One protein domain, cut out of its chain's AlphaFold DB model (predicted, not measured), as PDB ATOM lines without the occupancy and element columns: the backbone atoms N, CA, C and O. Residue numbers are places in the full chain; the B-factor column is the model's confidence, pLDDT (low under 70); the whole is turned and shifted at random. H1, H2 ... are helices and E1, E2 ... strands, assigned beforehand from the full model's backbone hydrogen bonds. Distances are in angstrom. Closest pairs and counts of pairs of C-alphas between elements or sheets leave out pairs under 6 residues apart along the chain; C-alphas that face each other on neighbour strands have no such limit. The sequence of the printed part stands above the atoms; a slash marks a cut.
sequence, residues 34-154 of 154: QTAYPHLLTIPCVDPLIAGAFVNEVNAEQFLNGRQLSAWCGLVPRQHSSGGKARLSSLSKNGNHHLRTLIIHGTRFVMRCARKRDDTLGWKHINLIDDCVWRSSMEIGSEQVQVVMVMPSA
ATOM      1  N   GLN A  34     119.041  91.110 113.515       84.25
ATOM      2  CA  GLN A  34     118.954  91.936 112.321       84.25
ATOM      3  C   GLN A  34     120.345  92.198 111.735       84.25
ATOM      4  O   GLN A  34     121.279  92.581 112.441       84.25
ATOM      5  N   THR A  35     120.480  92.043 110.418       81.62
ATOM      6  CA  THR A  35     121.756  92.189 109.691       81.62
ATOM      7  C   THR A  35     122.360  93.589 109.815       81.62
ATOM      8  O   THR A  35     123.575  93.743 109.851       81.62
ATOM      9  N   ALA A  36     121.511  94.605 109.958       79.31
ATOM     10  CA  ALA A  36     121.878  96.007 110.137       79.31
ATOM     11  C   ALA A  36     122.592  96.311 111.473       79.31
ATOM     12  O   ALA A  36     123.385  97.251 111.559       79.31
ATOM     13  N   TYR A  37     122.329  95.528 112.521       85.19
ATOM     14  CA  TYR A  37     122.804  95.795 113.879       85.19
ATOM     15  C   TYR A  37     124.340  95.845 114.028       85.19
ATOM     16  O   TYR A  37     124.848  96.845 114.542       85.19
ATOM     17  N   PRO A  38     125.127  94.850 113.563       84.62
ATOM     18  CA  PRO A  38     126.588  94.907 113.660       84.62
ATOM     19  C   PRO A  38     127.199  96.068 112.865       84.62
ATOM     20  O   PRO A  38     128.205  96.631 113.294       84.62
ATOM     21  N   HIS A  39     126.585  96.468 111.747       80.94
ATOM     22  CA  HIS A  39     127.050  97.612 110.962       80.94
ATOM     23  C   HIS A  39     126.872  98.934 111.719       80.94
ATOM     24  O   HIS A  39     127.767  99.777 111.681       80.94
ATOM     25  N   LEU A  40     125.782  99.096 112.476       79.19
ATOM     26  CA  LEU A  40     125.570 100.274 113.328       79.19
ATOM     27  C   LEU A  40     126.590 100.401 114.449       79.19
ATOM     28  O   LEU A  40     126.993 101.509 114.775       79.19
ATOM     29  N   LEU A  41     127.041  99.291 115.022       82.88
ATOM     30  CA  LEU A  41     128.014  99.326 116.116       82.88
ATOM     31  C   LEU A  41     129.415  99.771 115.670       82.88
ATOM     32  O   LEU A  41     130.253 100.099 116.506       82.88
ATOM     33  N   THR A  42     129.687  99.816 114.362       79.19
ATOM     34  CA  THR A  42     130.944 100.381 113.836       79.19
ATOM     35  C   THR A  42     131.023 101.899 114.005       79.19
ATOM     36  O   THR A  42     132.096 102.495 113.894       79.19
ATOM     37  N   ILE A  43     129.885 102.538 114.278       76.00
ATOM     38  CA  ILE A  43     129.754 103.981 114.376       76.00
ATOM     39  C   ILE A  43     130.141 104.403 115.796       76.00
ATOM     40  O   ILE A  43     129.487 103.982 116.745       76.00
ATOM     41  N   PRO A  44     131.126 105.302 115.983       66.69
ATOM     42  CA  PRO A  44     131.683 105.625 117.302       66.69
ATOM     43  C   PRO A  44     130.694 106.278 118.288       66.69
ATOM     44  O   PRO A  44     131.045 106.488 119.443       66.69
ATOM     45  N   CYS A  45     129.486 106.616 117.832       73.69
ATOM     46  CA  CYS A  45     128.382 107.236 118.573       73.69
ATOM     47  C   CYS A  45     127.212 106.277 118.825       73.69
ATOM     48  O   CYS A  45     126.289 106.625 119.560       73.69
ATOM     49  N   VAL A  46     127.198 105.116 118.181       81.88
ATOM     50  CA  VAL A  46     126.043 104.228 118.202       81.88
ATOM     51  C   VAL A  46     126.336 103.063 119.131       81.88
ATOM     52  O   VAL A  46     127.012 102.101 118.779       81.88
ATOM     53  N   ASP A  47     125.796 103.184 120.337       83.50
ATOM     54  CA  ASP A  47     125.835 102.140 121.354       83.50
ATOM     55  C   ASP A  47     124.763 101.065 121.096       83.50
ATOM     56  O   ASP A  47     123.802 101.333 120.367       83.50
ATOM     57  N   PRO A  48     124.854  99.872 121.721       88.19
ATOM     58  CA  PRO A  48     123.864  98.796 121.601       88.19
ATOM     59  C   PRO A  48     122.404  99.238 121.736       88.19
ATOM     60  O   PRO A  48     121.557  98.769 120.976       88.19
ATOM     61  N   LEU A  49     122.128 100.181 122.640       88.88
ATOM     62  CA  LEU A  49     120.803 100.767 122.839       88.88
ATOM     63  C   LEU A  49     120.350 101.605 121.634       88.88
ATOM     64  O   LEU A  49     119.234 101.445 121.144       88.88
ATOM     65  N   ILE A  50     121.223 102.482 121.126       87.75
ATOM     66  CA  ILE A  50     120.929 103.340 119.968       87.75
ATOM     67  C   ILE A  50     120.803 102.481 118.709       87.75
ATOM     68  O   ILE A  50     119.894 102.697 117.911       87.75
ATOM     69  N   ALA A  51     121.674 101.480 118.556       87.62
ATOM     70  CA  ALA A  51     121.619 100.516 117.470       87.62
ATOM     71  C   ALA A  51     120.300  99.740 117.487       87.62
ATOM     72  O   ALA A  51     119.633  99.644 116.461       87.62
ATOM     73  N   GLY A  52     119.899  99.237 118.658       89.12
ATOM     74  CA  GLY A  52     118.642  98.517 118.838       89.12
ATOM     75  C   GLY A  52     117.426  99.392 118.554       89.12
ATOM     76  O   GLY A  52     116.532  98.972 117.824       89.12
ATOM     77  N   ALA A  53     117.405 100.632 119.046       89.38
ATOM     78  CA  ALA A  53     116.334 101.578 118.735       89.38
ATOM     79  C   ALA A  53     116.238 101.843 117.225       89.38
ATOM     80  O   ALA A  53     115.154 101.809 116.653       89.38
ATOM     81  N   PHE A  54     117.373 102.044 116.553       87.44
ATOM     82  CA  PHE A  54     117.408 102.299 115.114       87.44
ATOM     83  C   PHE A  54     116.840 101.127 114.314       87.44
ATOM     84  O   PHE A  54     116.007 101.306 113.437       87.44
ATOM     85  N   VAL A  55     117.268  99.923 114.661       88.00
ATOM     86  CA  VAL A  55     116.908  98.666 114.004       88.00
ATOM     87  C   VAL A  55     115.442  98.279 114.258       88.00
ATOM     88  O   VAL A  55     114.815  97.643 113.418       88.00
ATOM     89  N   ASN A  56     114.857  98.709 115.379       89.00
ATOM     90  CA  ASN A  56     113.434  98.499 115.668       89.00
ATOM     91  C   ASN A  56     112.517  99.581 115.073       89.00
ATOM     92  O   ASN A  56     111.382  99.286 114.710       89.00
ATOM     93  N   GLU A  57     112.974 100.831 114.995       87.75
ATOM     94  CA  GLU A  57     112.125 101.968 114.609       87.75
ATOM     95  C   GLU A  57     112.270 102.380 113.138       87.75
ATOM     96  O   GLU A  57     111.365 103.013 112.589       87.75
ATOM     97  N   VAL A  58     113.397 102.062 112.494       86.00
ATOM     98  CA  VAL A  58     113.689 102.462 111.114       86.00
ATOM     99  C   VAL A  58     113.497 101.283 110.174       86.00
ATOM    100  O   VAL A  58     114.252 100.316 110.208       86.00
ATOM    101  N   ASN A  59     112.553 101.417 109.243       84.56
ATOM    102  CA  ASN A  59     112.511 100.568 108.060       84.56
ATOM    103  C   ASN A  59     113.243 101.267 106.904       84.56
ATOM    104  O   ASN A  59     112.757 102.260 106.362       84.56
ATOM    105  N   ALA A  60     114.419 100.754 106.542       75.25
ATOM    106  CA  ALA A  60     115.285 101.354 105.529       75.25
ATOM    107  C   ALA A  60     114.641 101.434 104.136       75.25
ATOM    108  O   ALA A  60     114.861 102.418 103.434       75.25
ATOM    109  N   GLU A  61     113.792 100.469 103.773       81.31
ATOM    110  CA  GLU A  61     113.137 100.398 102.457       81.31
ATOM    111  C   GLU A  61     112.170 101.568 102.207       81.31
ATOM    112  O   GLU A  61     111.785 101.845 101.073       81.31
ATOM    113  N   GLN A  62     111.775 102.288 103.262       84.06
ATOM    114  CA  GLN A  62     110.897 103.455 103.159       84.06
ATOM    115  C   GLN A  62     111.623 104.720 102.679       84.06
ATOM    116  O   GLN A  62     110.970 105.723 102.380       84.06
ATOM    117  N   PHE A  63     112.958 104.708 102.619       80.62
ATOM    118  CA  PHE A  63     113.766 105.887 102.320       80.62
ATOM    119  C   PHE A  63     114.602 105.678 101.060       80.62
ATOM    120  O   PHE A  63     115.412 104.766 100.986       80.62
ATOM    121  N   LEU A  64     114.496 106.602 100.101       75.81
ATOM    122  CA  LEU A  64     115.267 106.551  98.847       75.81
ATOM    123  C   LEU A  64     116.752 106.864  99.050       75.81
ATOM    124  O   LEU A  64     117.591 106.606  98.195       75.81
ATOM    125  N   ASN A  65     117.074 107.563 100.135       73.50
ATOM    126  CA  ASN A  65     118.439 107.887 100.502       73.50
ATOM    127  C   ASN A  65     118.511 108.226 101.987       73.50
ATOM    128  O   ASN A  65     117.535 108.622 102.628       73.50
ATOM    129  N   GLY A  66     119.719 108.166 102.531       72.62
ATOM    130  CA  GLY A  66     119.893 108.457 103.943       72.62
ATOM    131  C   GLY A  66     119.766 109.947 104.310       72.62
ATOM    132  O   GLY A  66     119.571 110.267 105.480       72.62
ATOM    133  N   ARG A  67     119.729 110.882 103.341       74.81
ATOM    134  CA  ARG A  67     119.327 112.281 103.603       74.81
ATOM    135  C   ARG A  67     117.842 112.373 103.973       74.81
ATOM    136  O   ARG A  67     117.504 113.155 104.859       74.81
ATOM    137  N   GLN A  68     116.972 111.587 103.338       78.62
ATOM    138  CA  GLN A  68     115.553 111.495 103.699       78.62
ATOM    139  C   GLN A  68     115.379 110.886 105.087       78.62
ATOM    140  O   GLN A  68     114.647 111.450 105.897       78.62
ATOM    141  N   LEU A  69     116.125 109.822 105.397       81.31
ATOM    142  CA  LEU A  69     116.159 109.247 106.740       81.31
ATOM    143  C   LEU A  69     116.624 110.274 107.781       81.31
ATOM    144  O   LEU A  69     115.991 110.455 108.813       81.31
ATOM    145  N   SER A  70     117.679 111.030 107.479       78.38
ATOM    146  CA  SER A  70     118.193 112.081 108.367       78.38
ATOM    147  C   SER A  70     117.171 113.206 108.579       78.38
ATOM    148  O   SER A  70     117.038 113.732 109.683       78.38
ATOM    149  N   ALA A  71     116.411 113.567 107.541       80.75
ATOM    150  CA  ALA A  71     115.319 114.531 107.649       80.75
ATOM    151  C   ALA A  71     114.155 113.984 108.494       80.75
ATOM    152  O   ALA A  71     113.594 114.729 109.297       80.75
ATOM    153  N   TRP A  72     113.840 112.691 108.362       84.75
ATOM    154  CA  TRP A  72     112.836 111.992 109.169       84.75
ATOM    155  C   TRP A  72     113.272 111.787 110.625       84.75
ATOM    156  O   TRP A  72     112.446 111.841 111.527       84.75
ATOM    157  N   CYS A  73     114.566 111.654 110.902       82.19
ATOM    158  CA  CYS A  73     115.103 111.706 112.263       82.19
ATOM    159  C   CYS A  73     115.170 113.143 112.814       82.19
ATOM    160  O   CYS A  73     115.627 113.358 113.933       82.19
ATOM    161  N   GLY A  74     114.773 114.160 112.039       79.31
ATOM    162  CA  GLY A  74     114.850 115.561 112.449       79.31
ATOM    163  C   GLY A  74     116.285 116.073 112.635       79.31
ATOM    164  O   GLY A  74     116.486 117.025 113.387       79.31
ATOM    165  N   LEU A  75     117.269 115.450 111.972       77.81
ATOM    166  CA  LEU A  75     118.702 115.790 112.024       77.81
ATOM    167  C   LEU A  75     119.129 116.791 110.942       77.81
ATOM    168  O   LEU A  75     120.285 117.195 110.885       77.81
ATOM    169  N   VAL A  76     118.204 117.204 110.075       74.94
ATOM    170  CA  VAL A  76     118.470 118.172 109.005       74.94
ATOM    171  C   VAL A  76     118.027 119.574 109.454       74.94
ATOM    172  O   VAL A  76     116.915 119.724 109.985       74.94
ATOM    173  N   PRO A  77     118.859 120.617 109.258       69.94
ATOM    174  CA  PRO A  77     118.475 121.995 109.546       69.94
ATOM    175  C   PRO A  77     117.307 122.424 108.659       69.94
ATOM    176  O   PRO A  77     117.245 122.101 107.470       69.94
ATOM    177  N   ARG A  78     116.364 123.174 109.228       68.62
ATOM    178  CA  ARG A  78     115.213 123.658 108.471       68.62
ATOM    179  C   ARG A  78     115.673 124.745 107.498       68.62
ATOM    180  O   ARG A  78     116.258 125.746 107.898       68.62
ATOM    181  N   GLN A  79     115.409 124.554 106.208       71.94
ATOM    182  CA  GLN A  79     115.736 125.541 105.184       71.94
ATOM    183  C   GLN A  79     114.519 126.428 104.913       71.94
ATOM    184  O   GLN A  79     113.471 125.949 104.486       71.94
ATOM    185  N   HIS A  80     114.671 127.732 105.134       66.00
ATOM    186  CA  HIS A  80     113.720 128.735 104.668       66.00
ATOM    187  C   HIS A  80     114.370 129.532 103.540       66.00
ATOM    188  O   HIS A  80     115.403 130.172 103.739       66.00
ATOM    189  N   SER A  81     113.772 129.490 102.351       65.50
ATOM    190  CA  SER A  81     114.171 130.337 101.227       65.50
ATOM    191  C   SER A  81     113.055 131.335 100.947       65.50
ATOM    192  O   SER A  81     111.912 130.945 100.724       65.50
ATOM    193  N   SER A  82     113.377 132.623 101.001       70.50
ATOM    194  CA  SER A  82     112.487 133.722 100.623       70.50
ATOM    195  C   SER A  82     113.298 134.708  99.786       70.50
ATOM    196  O   SER A  82     114.427 135.044 100.148       70.50
ATOM    197  N   GLY A  83     112.762 135.114  98.630       73.88
ATOM    198  CA  GLY A  83     113.416 136.080  97.738       73.88
ATOM    199  C   GLY A  83     114.815 135.667  97.251       73.88
ATOM    200  O   GLY A  83     115.690 136.518  97.133       73.88
ATOM    201  N   GLY A  84     115.063 134.368  97.035       76.69
ATOM    202  CA  GLY A  84     116.340 133.854  96.510       76.69
ATOM    203  C   GLY A  84     117.481 133.724  97.529       76.69
ATOM    204  O   GLY A  84     118.563 133.267  97.168       76.69
ATOM    205  N   LYS A  85     117.264 134.073  98.805       69.44
ATOM    206  CA  LYS A  85     118.250 133.877  99.879       69.44
ATOM    207  C   LYS A  85     117.869 132.664 100.723       69.44
ATOM    208  O   LYS A  85     116.873 132.695 101.446       69.44
ATOM    209  N   ALA A  86     118.674 131.605 100.654       71.50
ATOM    210  CA  ALA A  86     118.532 130.448 101.530       71.50
ATOM    211  C   ALA A  86     119.084 130.776 102.925       71.50
ATOM    212  O   ALA A  86     120.249 131.142 103.068       71.50
ATOM    213  N   ARG A  87     118.251 130.638 103.959       70.12
ATOM    214  CA  ARG A  87     118.672 130.680 105.363       70.12
ATOM    215  C   ARG A  87     118.460 129.305 105.987       70.12
ATOM    216  O   ARG A  87     117.353 128.764 105.943       70.12
ATOM    217  N   LEU A  88     119.526 128.755 106.560       71.00
ATOM    218  CA  LEU A  88     119.464 127.575 107.419       71.00
ATOM    219  C   LEU A  88     119.040 128.033 108.818       71.00
ATOM    220  O   LEU A  88     119.604 128.986 109.352       71.00
ATOM    221  N   SER A  89     118.018 127.399 109.385       69.38
ATOM    222  CA  SER A  89     117.553 127.645 110.750       69.38
ATOM    223  C   SER A  89     117.737 126.398 111.621       69.38
ATOM    224  O   SER A  89     118.419 125.448 111.233       69.38
ATOM    225  N   SER A  90     117.165 126.417 112.828       73.06
ATOM    226  CA  SER A  90     117.236 125.315 113.790       73.06
ATOM    227  C   SER A  90     116.862 123.961 113.176       73.06
ATOM    228  O   SER A  90     116.085 123.892 112.217       73.06
ATOM    229  N   LEU A  91     117.344 122.879 113.791       70.75
ATOM    230  CA  LEU A  91     116.942 121.508 113.464       70.75
ATOM    231  C   LEU A  91     115.424 121.365 113.350       70.75
ATOM    232  O   LEU A  91     114.659 121.928 114.145       70.75
ATOM    233  N   SER A  92     115.001 120.589 112.355       71.94
ATOM    234  CA  SER A  92     113.599 120.233 112.191       71.94
ATOM    235  C   SER A  92     113.065 119.571 113.464       71.94
ATOM    236  O   SER A  92     113.708 118.706 114.059       71.94
ATOM    237  N   LYS A  93     111.865 119.982 113.890       76.38
ATOM    238  CA  LYS A  93     111.121 119.329 114.980       76.38
ATOM    239  C   LYS A  93     110.210 118.207 114.496       76.38
ATOM    240  O   LYS A  93     109.567 117.568 115.319       76.38
ATOM    241  N   ASN A  94     110.175 117.977 113.190       75.94
ATOM    242  CA  ASN A  94     109.356 116.951 112.577       75.94
ATOM    243  C   ASN A  94     110.128 115.635 112.540       75.94
ATOM    244  O   ASN A  94     111.344 115.649 112.337       75.94
ATOM    245  N   GLY A  95     109.395 114.530 112.682       81.94
ATOM    246  CA  GLY A  95     109.956 113.190 112.615       81.94
ATOM    247  C   GLY A  95     110.054 112.491 113.967       81.94
ATOM    248  O   GLY A  95     109.296 112.797 114.889       81.94
ATOM    249  N   ASN A  96     110.979 111.540 114.082       86.31
ATOM    250  CA  ASN A  96     111.113 110.704 115.270       86.31
ATOM    251  C   ASN A  96     111.867 111.422 116.407       86.31
ATOM    252  O   ASN A  96     113.090 111.576 116.382       86.31
ATOM    253  N   HIS A  97     111.126 111.856 117.433       87.69
ATOM    254  CA  HIS A  97     111.695 112.535 118.599       87.69
ATOM    255  C   HIS A  97     112.641 111.635 119.408       87.69
ATOM    256  O   HIS A  97     113.644 112.126 119.933       87.69
ATOM    257  N   HIS A  98     112.321 110.345 119.524       88.81
ATOM    258  CA  HIS A  98     113.065 109.390 120.336       88.81
ATOM    259  C   HIS A  98     114.460 109.146 119.750       88.81
ATOM    260  O   HIS A  98     115.454 109.476 120.400       88.81
ATOM    261  N   LEU A  99     114.540 108.736 118.479       86.50
ATOM    262  CA  LEU A  99     115.818 108.545 117.783       86.50
ATOM    263  C   LEU A  99     116.660 109.813 117.749       86.50
ATOM    264  O   LEU A  99     117.861 109.766 118.001       86.50
ATOM    265  N   ARG A 100     116.044 110.973 117.499       86.38
ATOM    266  CA  ARG A 100     116.764 112.248 117.526       86.38
ATOM    267  C   ARG A 100     117.414 112.509 118.882       86.38
ATOM    268  O   ARG A 100     118.542 112.986 118.941       86.38
ATOM    269  N   THR A 101     116.693 112.220 119.962       88.12
ATOM    270  CA  THR A 101     117.178 112.414 121.331       88.12
ATOM    271  C   THR A 101     118.356 111.488 121.606       88.12
ATOM    272  O   THR A 101     119.418 111.970 121.999       88.12
ATOM    273  N   LEU A 102     118.210 110.192 121.310       87.94
ATOM    274  CA  LEU A 102     119.276 109.199 121.454       87.94
ATOM    275  C   LEU A 102     120.537 109.596 120.685       87.94
ATOM    276  O   LEU A 102     121.626 109.624 121.251       87.94
ATOM    277  N   ILE A 103     120.371 109.996 119.426       82.69
ATOM    278  CA  ILE A 103     121.467 110.428 118.565       82.69
ATOM    279  C   ILE A 103     122.169 111.658 119.149       82.69
ATOM    280  O   ILE A 103     123.383 111.638 119.326       82.69
ATOM    281  N   ILE A 104     121.426 112.700 119.533       82.62
ATOM    282  CA  ILE A 104     122.012 113.912 120.124       82.62
ATOM    283  C   ILE A 104     122.774 113.595 121.417       82.62
ATOM    284  O   ILE A 104     123.851 114.152 121.647       82.62
ATOM    285  N   HIS A 105     122.239 112.721 122.270       84.81
ATOM    286  CA  HIS A 105     122.920 112.309 123.496       84.81
ATOM    287  C   HIS A 105     124.190 111.504 123.210       84.81
ATOM    288  O   HIS A 105     125.231 111.825 123.789       84.81
ATOM    289  N   GLY A 106     124.134 110.545 122.282       82.81
ATOM    290  CA  GLY A 106     125.292 109.762 121.849       82.81
ATOM    291  C   GLY A 106     126.404 110.656 121.304       82.81
ATOM    292  O   GLY A 106     127.542 110.594 121.769       82.81
ATOM    293  N   THR A 107     126.082 111.598 120.413       78.62
ATOM    294  CA  THR A 107     127.104 112.483 119.832       78.62
ATOM    295  C   THR A 107     127.722 113.396 120.878       78.62
ATOM    296  O   THR A 107     128.938 113.581 120.898       78.62
ATOM    297  N   ARG A 108     126.913 113.942 121.795       81.00
ATOM    298  CA  ARG A 108     127.416 114.753 122.916       81.00
ATOM    299  C   ARG A 108     128.350 113.953 123.816       81.00
ATOM    300  O   ARG A 108     129.361 114.496 124.266       81.00
ATOM    301  N   PHE A 109     128.027 112.689 124.082       83.25
ATOM    302  CA  PHE A 109     128.878 111.797 124.861       83.25
ATOM    303  C   PHE A 109     130.216 111.559 124.157       83.25
ATOM    304  O   PHE A 109     131.263 111.807 124.759       83.25
ATOM    305  N   VAL A 110     130.200 111.190 122.873       79.25
ATOM    306  CA  VAL A 110     131.427 110.988 122.085       79.25
ATOM    307  C   VAL A 110     132.258 112.255 122.027       79.25
ATOM    308  O   VAL A 110     133.454 112.193 122.280       79.25
ATOM    309  N   MET A 111     131.646 113.413 121.771       76.31
ATOM    310  CA  MET A 111     132.355 114.691 121.717       76.31
ATOM    311  C   MET A 111     133.007 115.025 123.065       76.31
ATOM    312  O   MET A 111     134.159 115.454 123.119       76.31
ATOM    313  N   ARG A 112     132.297 114.788 124.176       82.44
ATOM    314  CA  ARG A 112     132.833 114.976 125.529       82.44
ATOM    315  C   ARG A 112     133.993 114.024 125.819       82.44
ATOM    316  O   ARG A 112     134.971 114.453 126.425       82.44
ATOM    317  N   CYS A 113     133.886 112.760 125.422       81.75
ATOM    318  CA  CYS A 113     134.943 111.768 125.601       81.75
ATOM    319  C   CYS A 113     136.151 112.061 124.706       81.75
ATOM    320  O   CYS A 113     137.276 112.002 125.187       81.75
ATOM    321  N   ALA A 114     135.929 112.439 123.448       79.56
ATOM    322  CA  ALA A 114     136.977 112.765 122.488       79.56
ATOM    323  C   ALA A 114     137.771 114.004 122.918       79.56
ATOM    324  O   ALA A 114     138.992 113.965 122.903       79.56
ATOM    325  N   ARG A 115     137.103 115.052 123.423       77.56
ATOM    326  CA  ARG A 115     137.763 116.248 123.991       77.56
ATOM    327  C   ARG A 115     138.607 115.975 125.234       77.56
ATOM    328  O   ARG A 115     139.443 116.796 125.583       77.56
ATOM    329  N   LYS A 116     138.346 114.877 125.948       82.00
ATOM    330  CA  LYS A 116     139.131 114.474 127.123       82.00
ATOM    331  C   LYS A 116     140.348 113.624 126.767       82.00
ATOM    332  O   LYS A 116     141.139 113.333 127.660       82.00
ATOM    333  N   ARG A 117     140.463 113.171 125.519       77.06
ATOM    334  CA  ARG A 117     141.595 112.372 125.063       77.06
ATOM    335  C   ARG A 117     142.569 113.269 124.302       77.06
ATOM    336  O   ARG A 117     142.175 113.909 123.337       77.06
ATOM    337  N   ASP A 118     143.838 113.247 124.703       71.19
ATOM    338  CA  ASP A 118     144.943 113.919 123.995       71.19
ATOM    339  C   ASP A 118     145.592 113.022 122.919       71.19
ATOM    340  O   ASP A 118     146.678 113.306 122.416       71.19
ATOM    341  N   ASP A 119     144.950 111.907 122.558       79.38
ATOM    342  CA  ASP A 119     145.446 110.965 121.560       79.38
ATOM    343  C   ASP A 119     144.974 111.313 120.137       79.38
ATOM    344  O   ASP A 119     143.976 111.998 119.904       79.38
ATOM    345  N   THR A 120     145.670 110.777 119.131       71.94
ATOM    346  CA  THR A 120     145.286 110.916 117.715       71.94
ATOM    347  C   THR A 120     143.876 110.399 117.408       71.94
ATOM    348  O   THR A 120     143.296 110.792 116.399       71.94
ATOM    349  N   LEU A 121     143.313 109.513 118.240       70.38
ATOM    350  CA  LEU A 121     141.947 109.006 118.076       70.38
ATOM    351  C   LEU A 121     140.900 110.028 118.536       70.38
ATOM    352  O   LEU A 121     139.899 110.201 117.844       70.38
ATOM    353  N   GLY A 122     141.147 110.745 119.635       68.69
ATOM    354  CA  GLY A 122     140.329 111.871 120.083       68.69
ATOM    355  C   GLY A 122     140.243 112.955 119.014       68.69
ATOM    356  O   GLY A 122     139.144 113.350 118.628       68.69
ATOM    357  N   TRP A 123     141.384 113.339 118.436       63.53
ATOM    358  CA  TRP A 123     141.434 114.295 117.323       63.53
ATOM    359  C   TRP A 123     140.724 113.796 116.063       63.53
ATOM    360  O   TRP A 123     139.997 114.562 115.435       63.53
ATOM    361  N   LYS A 124     140.871 112.512 115.706       66.88
ATOM    362  CA  LYS A 124     140.103 111.917 114.602       66.88
ATOM    363  C   LYS A 124     138.606 112.016 114.869       66.88
ATOM    364  O   LYS A 124     137.897 112.478 113.990       66.88
ATOM    365  N   HIS A 125     138.130 111.632 116.055       67.44
ATOM    366  CA  HIS A 125     136.709 111.710 116.409       67.44
ATOM    367  C   HIS A 125     136.180 113.148 116.399       67.44
ATOM    368  O   HIS A 125     135.072 113.364 115.928       67.44
ATOM    369  N   ILE A 126     136.957 114.125 116.877       66.06
ATOM    370  CA  ILE A 126     136.578 115.546 116.829       66.06
ATOM    371  C   ILE A 126     136.485 116.022 115.378       66.06
ATOM    372  O   ILE A 126     135.438 116.519 114.989       66.06
ATOM    373  N   ASN A 127     137.508 115.782 114.552       60.78
ATOM    374  CA  ASN A 127     137.492 116.176 113.138       60.78
ATOM    375  C   ASN A 127     136.381 115.461 112.346       60.78
ATOM    376  O   ASN A 127     135.728 116.077 111.516       60.78
ATOM    377  N   LEU A 128     136.111 114.186 112.651       61.06
ATOM    378  CA  LEU A 128     135.004 113.403 112.083       61.06
ATOM    379  C   LEU A 128     133.613 113.956 112.446       61.06
ATOM    380  O   LEU A 128     132.652 113.635 111.750       61.06
ATOM    381  N   ILE A 129     133.495 114.715 113.541       59.41
ATOM    382  CA  ILE A 129     132.239 115.312 114.023       59.41
ATOM    383  C   ILE A 129     132.119 116.783 113.585       59.41
ATOM    384  O   ILE A 129     131.016 117.221 113.254       59.41
ATOM    385  N   ASP A 130     133.227 117.531 113.579       50.72
ATOM    386  CA  ASP A 130     133.292 118.943 113.172       50.72
ATOM    387  C   ASP A 130     133.201 119.113 111.643       50.72
ATOM    388  O   ASP A 130     132.641 120.102 111.166       50.72
ATOM    389  N   ASP A 131     133.641 118.121 110.859       45.50
ATOM    390  CA  ASP A 131     133.232 117.989 109.460       45.50
ATOM    391  C   ASP A 131     131.753 117.560 109.436       45.50
ATOM    392  O   ASP A 131     131.431 116.377 109.505       45.50
ATOM    393  N   CYS A 132     130.846 118.544 109.365       41.31
ATOM    394  CA  CYS A 132     129.378 118.499 109.518       41.31
ATOM    395  C   CYS A 132     128.566 117.455 108.703       41.31
ATOM    396  O   CYS A 132     127.345 117.582 108.584       41.31
ATOM    397  N   VAL A 133     129.186 116.453 108.086       45.28
ATOM    398  CA  VAL A 133     128.539 115.413 107.288       45.28
ATOM    399  C   VAL A 133     129.256 114.089 107.539       45.28
ATOM    400  O   VAL A 133     130.010 113.607 106.691       45.28
ATOM    401  N   TRP A 134     128.998 113.459 108.683       42.56
ATOM    402  CA  TRP A 134     129.383 112.063 108.835       42.56
ATOM    403  C   TRP A 134     128.557 111.236 107.842       42.56
ATOM    404  O   TRP A 134     127.336 111.161 107.958       42.56
ATOM    405  N   ARG A 135     129.208 110.697 106.804       42.03
ATOM    406  CA  ARG A 135     128.627 109.737 105.861       42.03
ATOM    407  C   ARG A 135     129.212 108.381 106.204       42.03
ATOM    408  O   ARG A 135     130.346 108.116 105.821       42.03
ATOM    409  N   SER A 136     128.440 107.518 106.849       36.44
ATOM    410  CA  SER A 136     128.692 106.093 106.652       36.44
ATOM    411  C   SER A 136     127.601 105.485 105.825       36.44
ATOM    412  O   SER A 136     126.413 105.709 106.060       36.44
ATOM    413  N   SER A 137     128.058 104.725 104.840       33.56
ATOM    414  CA  SER A 137     127.235 103.774 104.128       33.56
ATOM    415  C   SER A 137     126.912 102.645 105.090       33.56
ATOM    416  O   SER A 137     127.797 101.916 105.528       33.56
ATOM    417  N   MET A 138     125.641 102.534 105.441       38.88
ATOM    418  CA  MET A 138     125.108 101.365 106.106       38.88
ATOM    419  C   MET A 138     124.386 100.545 105.043       38.88
ATOM    420  O   MET A 138     123.471 101.050 104.396       38.88
ATOM    421  N   GLU A 139     124.827  99.312 104.813       31.03
ATOM    422  CA  GLU A 139     124.082  98.368 103.980       31.03
ATOM    423  C   GLU A 139     122.937  97.806 104.819       31.03
ATOM    424  O   GLU A 139     123.153  97.087 105.796       31.03
ATOM    425  N   ILE A 140     121.711  98.203 104.479       36.44
ATOM    426  CA  ILE A 140     120.489  97.679 105.089       36.44
ATOM    427  C   ILE A 140     119.662  97.094 103.951       36.44
ATOM    428  O   ILE A 140     119.023  97.829 103.205       36.44
ATOM    429  N   GLY A 141     119.724  95.774 103.775       45.06
ATOM    430  CA  GLY A 141     119.175  95.113 102.586       45.06
ATOM    431  C   GLY A 141     120.108  95.241 101.375       45.06
ATOM    432  O   GLY A 141     121.321  95.112 101.521       45.06
ATOM    433  N   SER A 142     119.559  95.466 100.175       30.14
ATOM    434  CA  SER A 142     120.326  95.610  98.921       30.14
ATOM    435  C   SER A 142     120.762  97.046  98.597       30.14
ATOM    436  O   SER A 142     121.333  97.276  97.532       30.14
ATOM    437  N   GLU A 143     120.484  98.019  99.468       33.66
ATOM    438  CA  GLU A 143     120.811  99.430  99.241       33.66
ATOM    439  C   GLU A 143     121.699 100.017 100.343       33.66
ATOM    440  O   GLU A 143     121.561  99.729 101.535       33.66
ATOM    441  N   GLN A 144     122.626 100.882  99.923       38.28
ATOM    442  CA  GLN A 144     123.472 101.656 100.825       38.28
ATOM    443  C   GLN A 144     122.724 102.899 101.313       38.28
ATOM    444  O   GLN A 144     122.495 103.846 100.558       38.28
ATOM    445  N   VAL A 145     122.400 102.942 102.604       41.41
ATOM    446  CA  VAL A 145     121.759 104.095 103.242       41.41
ATOM    447  C   VAL A 145     122.814 104.942 103.957       41.41
ATOM    448  O   VAL A 145     123.503 104.482 104.864       41.41
ATOM    449  N   GLN A 146     122.946 106.212 103.554       39.44
ATOM    450  CA  GLN A 146     123.873 107.172 104.172       39.44
ATOM    451  C   GLN A 146     123.243 107.922 105.351       39.44
ATOM    452  O   GLN A 146     122.604 108.957 105.154       39.44
ATOM    453  N   VAL A 147     123.437 107.461 106.585       45.66
ATOM    454  CA  VAL A 147     122.973 108.222 107.760       45.66
ATOM    455  C   VAL A 147     123.846 109.470 107.911       45.66
ATOM    456  O   VAL A 147     125.028 109.354 108.218       45.66
ATOM    457  N   VAL A 148     123.277 110.658 107.671       44.34
ATOM    458  CA  VAL A 148     123.972 111.949 107.780       44.34
ATOM    459  C   VAL A 148     123.513 112.659 109.043       44.34
ATOM    460  O   VAL A 148     122.416 113.210 109.120       44.34
ATOM    461  N   MET A 149     124.382 112.678 110.043       48.19
ATOM    462  CA  MET A 149     124.122 113.359 111.304       48.19
ATOM    463  C   MET A 149     124.731 114.762 111.261       48.19
ATOM    464  O   MET A 149     125.950 114.902 111.233       48.19
ATOM    465  N   VAL A 150     123.891 115.801 111.235       43.75
ATOM    466  CA  VAL A 150     124.350 117.197 111.310       43.75
ATOM    467  C   VAL A 150     124.153 117.691 112.740       43.75
ATOM    468  O   VAL A 150     123.024 117.877 113.196       43.75
ATOM    469  N   MET A 151     125.252 117.897 113.465       36.47
ATOM    470  CA  MET A 151     125.215 118.610 114.742       36.47
ATOM    471  C   MET A 151     124.992 120.110 114.481       36.47
ATOM    472  O   MET A 151     125.586 120.662 113.554       36.47
ATOM    473  N   PRO A 152     124.157 120.804 115.273       34.31
ATOM    474  CA  PRO A 152     124.099 122.256 115.220       34.31
ATOM    475  C   PRO A 152     125.387 122.814 115.844       34.31
ATOM    476  O   PRO A 152     125.748 122.422 116.955       34.31
ATOM    477  N   SER A 153     126.069 123.729 115.147       32.25
ATOM    478  CA  SER A 153     127.147 124.521 115.746       32.25
ATOM    479  C   SER A 153     126.576 125.289 116.939       32.25
ATOM    480  O   SER A 153     125.553 125.965 116.786       32.25
ATOM    481  N   ALA A 154     127.194 125.123 118.109       30.14
ATOM    482  CA  ALA A 154     126.851 125.865 119.320       30.14
ATOM    483  C   ALA A 154     126.992 127.380 119.118       30.14
ATOM    484  O   ALA A 154     127.908 127.787 118.366       30.14
TER     485      ALA A 154
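This is residues 34 to 154 of the 154 residues of the protein "Transposase" of Photorhabdus khanii NC19 (UniProt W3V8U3). The hairpin E3 and E4 makes one wall of the body and helix H4, with H2 beside it, the opposite wall; H1 joins H2 to the E3 side, H3 packs on E4, and H5 folds back from H4. A second hairpin, E1 and E2, forms an arm whose residues 81 to 86 stick out. The 121 printed residues hold, in order, H1 H2 H3 E1 E2 H4 H5 E3 E4, mixed helices and strands, with two antiparallel two-stranded sheets. The whole is compact, radius of gyration of the C-alphas 15.0 A, spanning 47 by 36 by 23 A.

E3, residues 134 to 140, and E4, residues 143 to 149, form a hairpin at 148 degrees, with N 145 and O 138 2.8 A apart. The closest C-alphas of E4 and H3, residues 66 to 72, are Gln 146 and Gly 66, 4.2 A. Those of E3 and H1, residues 36 to 40, are Ile 140 and Ala 36, 5.5 A. H1 touches H2, residues 48 to 57, closest at C-alphas 40 and 51, 5.7 A. H4, residues 97 to 115, touches H2 with residues 99 to 106 alone, closest at C-alphas 102 and 50, 6.3 A; the tilt is shallow, 26 degrees, opposite ways. H4 and E4 are only just apart, closest 8.3 A. H4 touches H5, residues 120 to 130, with residues 110 to 115 alone in a helical hairpin, closest at C-alphas 114 and 122, 4.2 A; the tilt is steep, 40 degrees, opposite ways. E1, residues 77 to 82, and E2, residues 85 to 91, form a hairpin at 152 degrees, with N 89 and O 78 2.8 A apart. In H1 to H5 every O i to N i+4 pair is within hydrogen-bond range.

H1 begins at C-alpha 36 (121.878, 96.007, 110.137). H4 is 26.9 A long, E4 18.7 A, E2 18.4 A, E3 17.3 A, E1 15.9 A, H5 15.1 A, H2 14.0 A, H3 9.5 A and H1 6.5 A. E4 ends at C-alpha 149 (124.122, 113.359, 111.304).

The farthest C-alphas, Gly 83 and Asp 119, are 47.2 A apart. The printed part has no cut and no long link. Mean pLDDT of the printed part is 70.2; residues 122 to 154 are among those under 70.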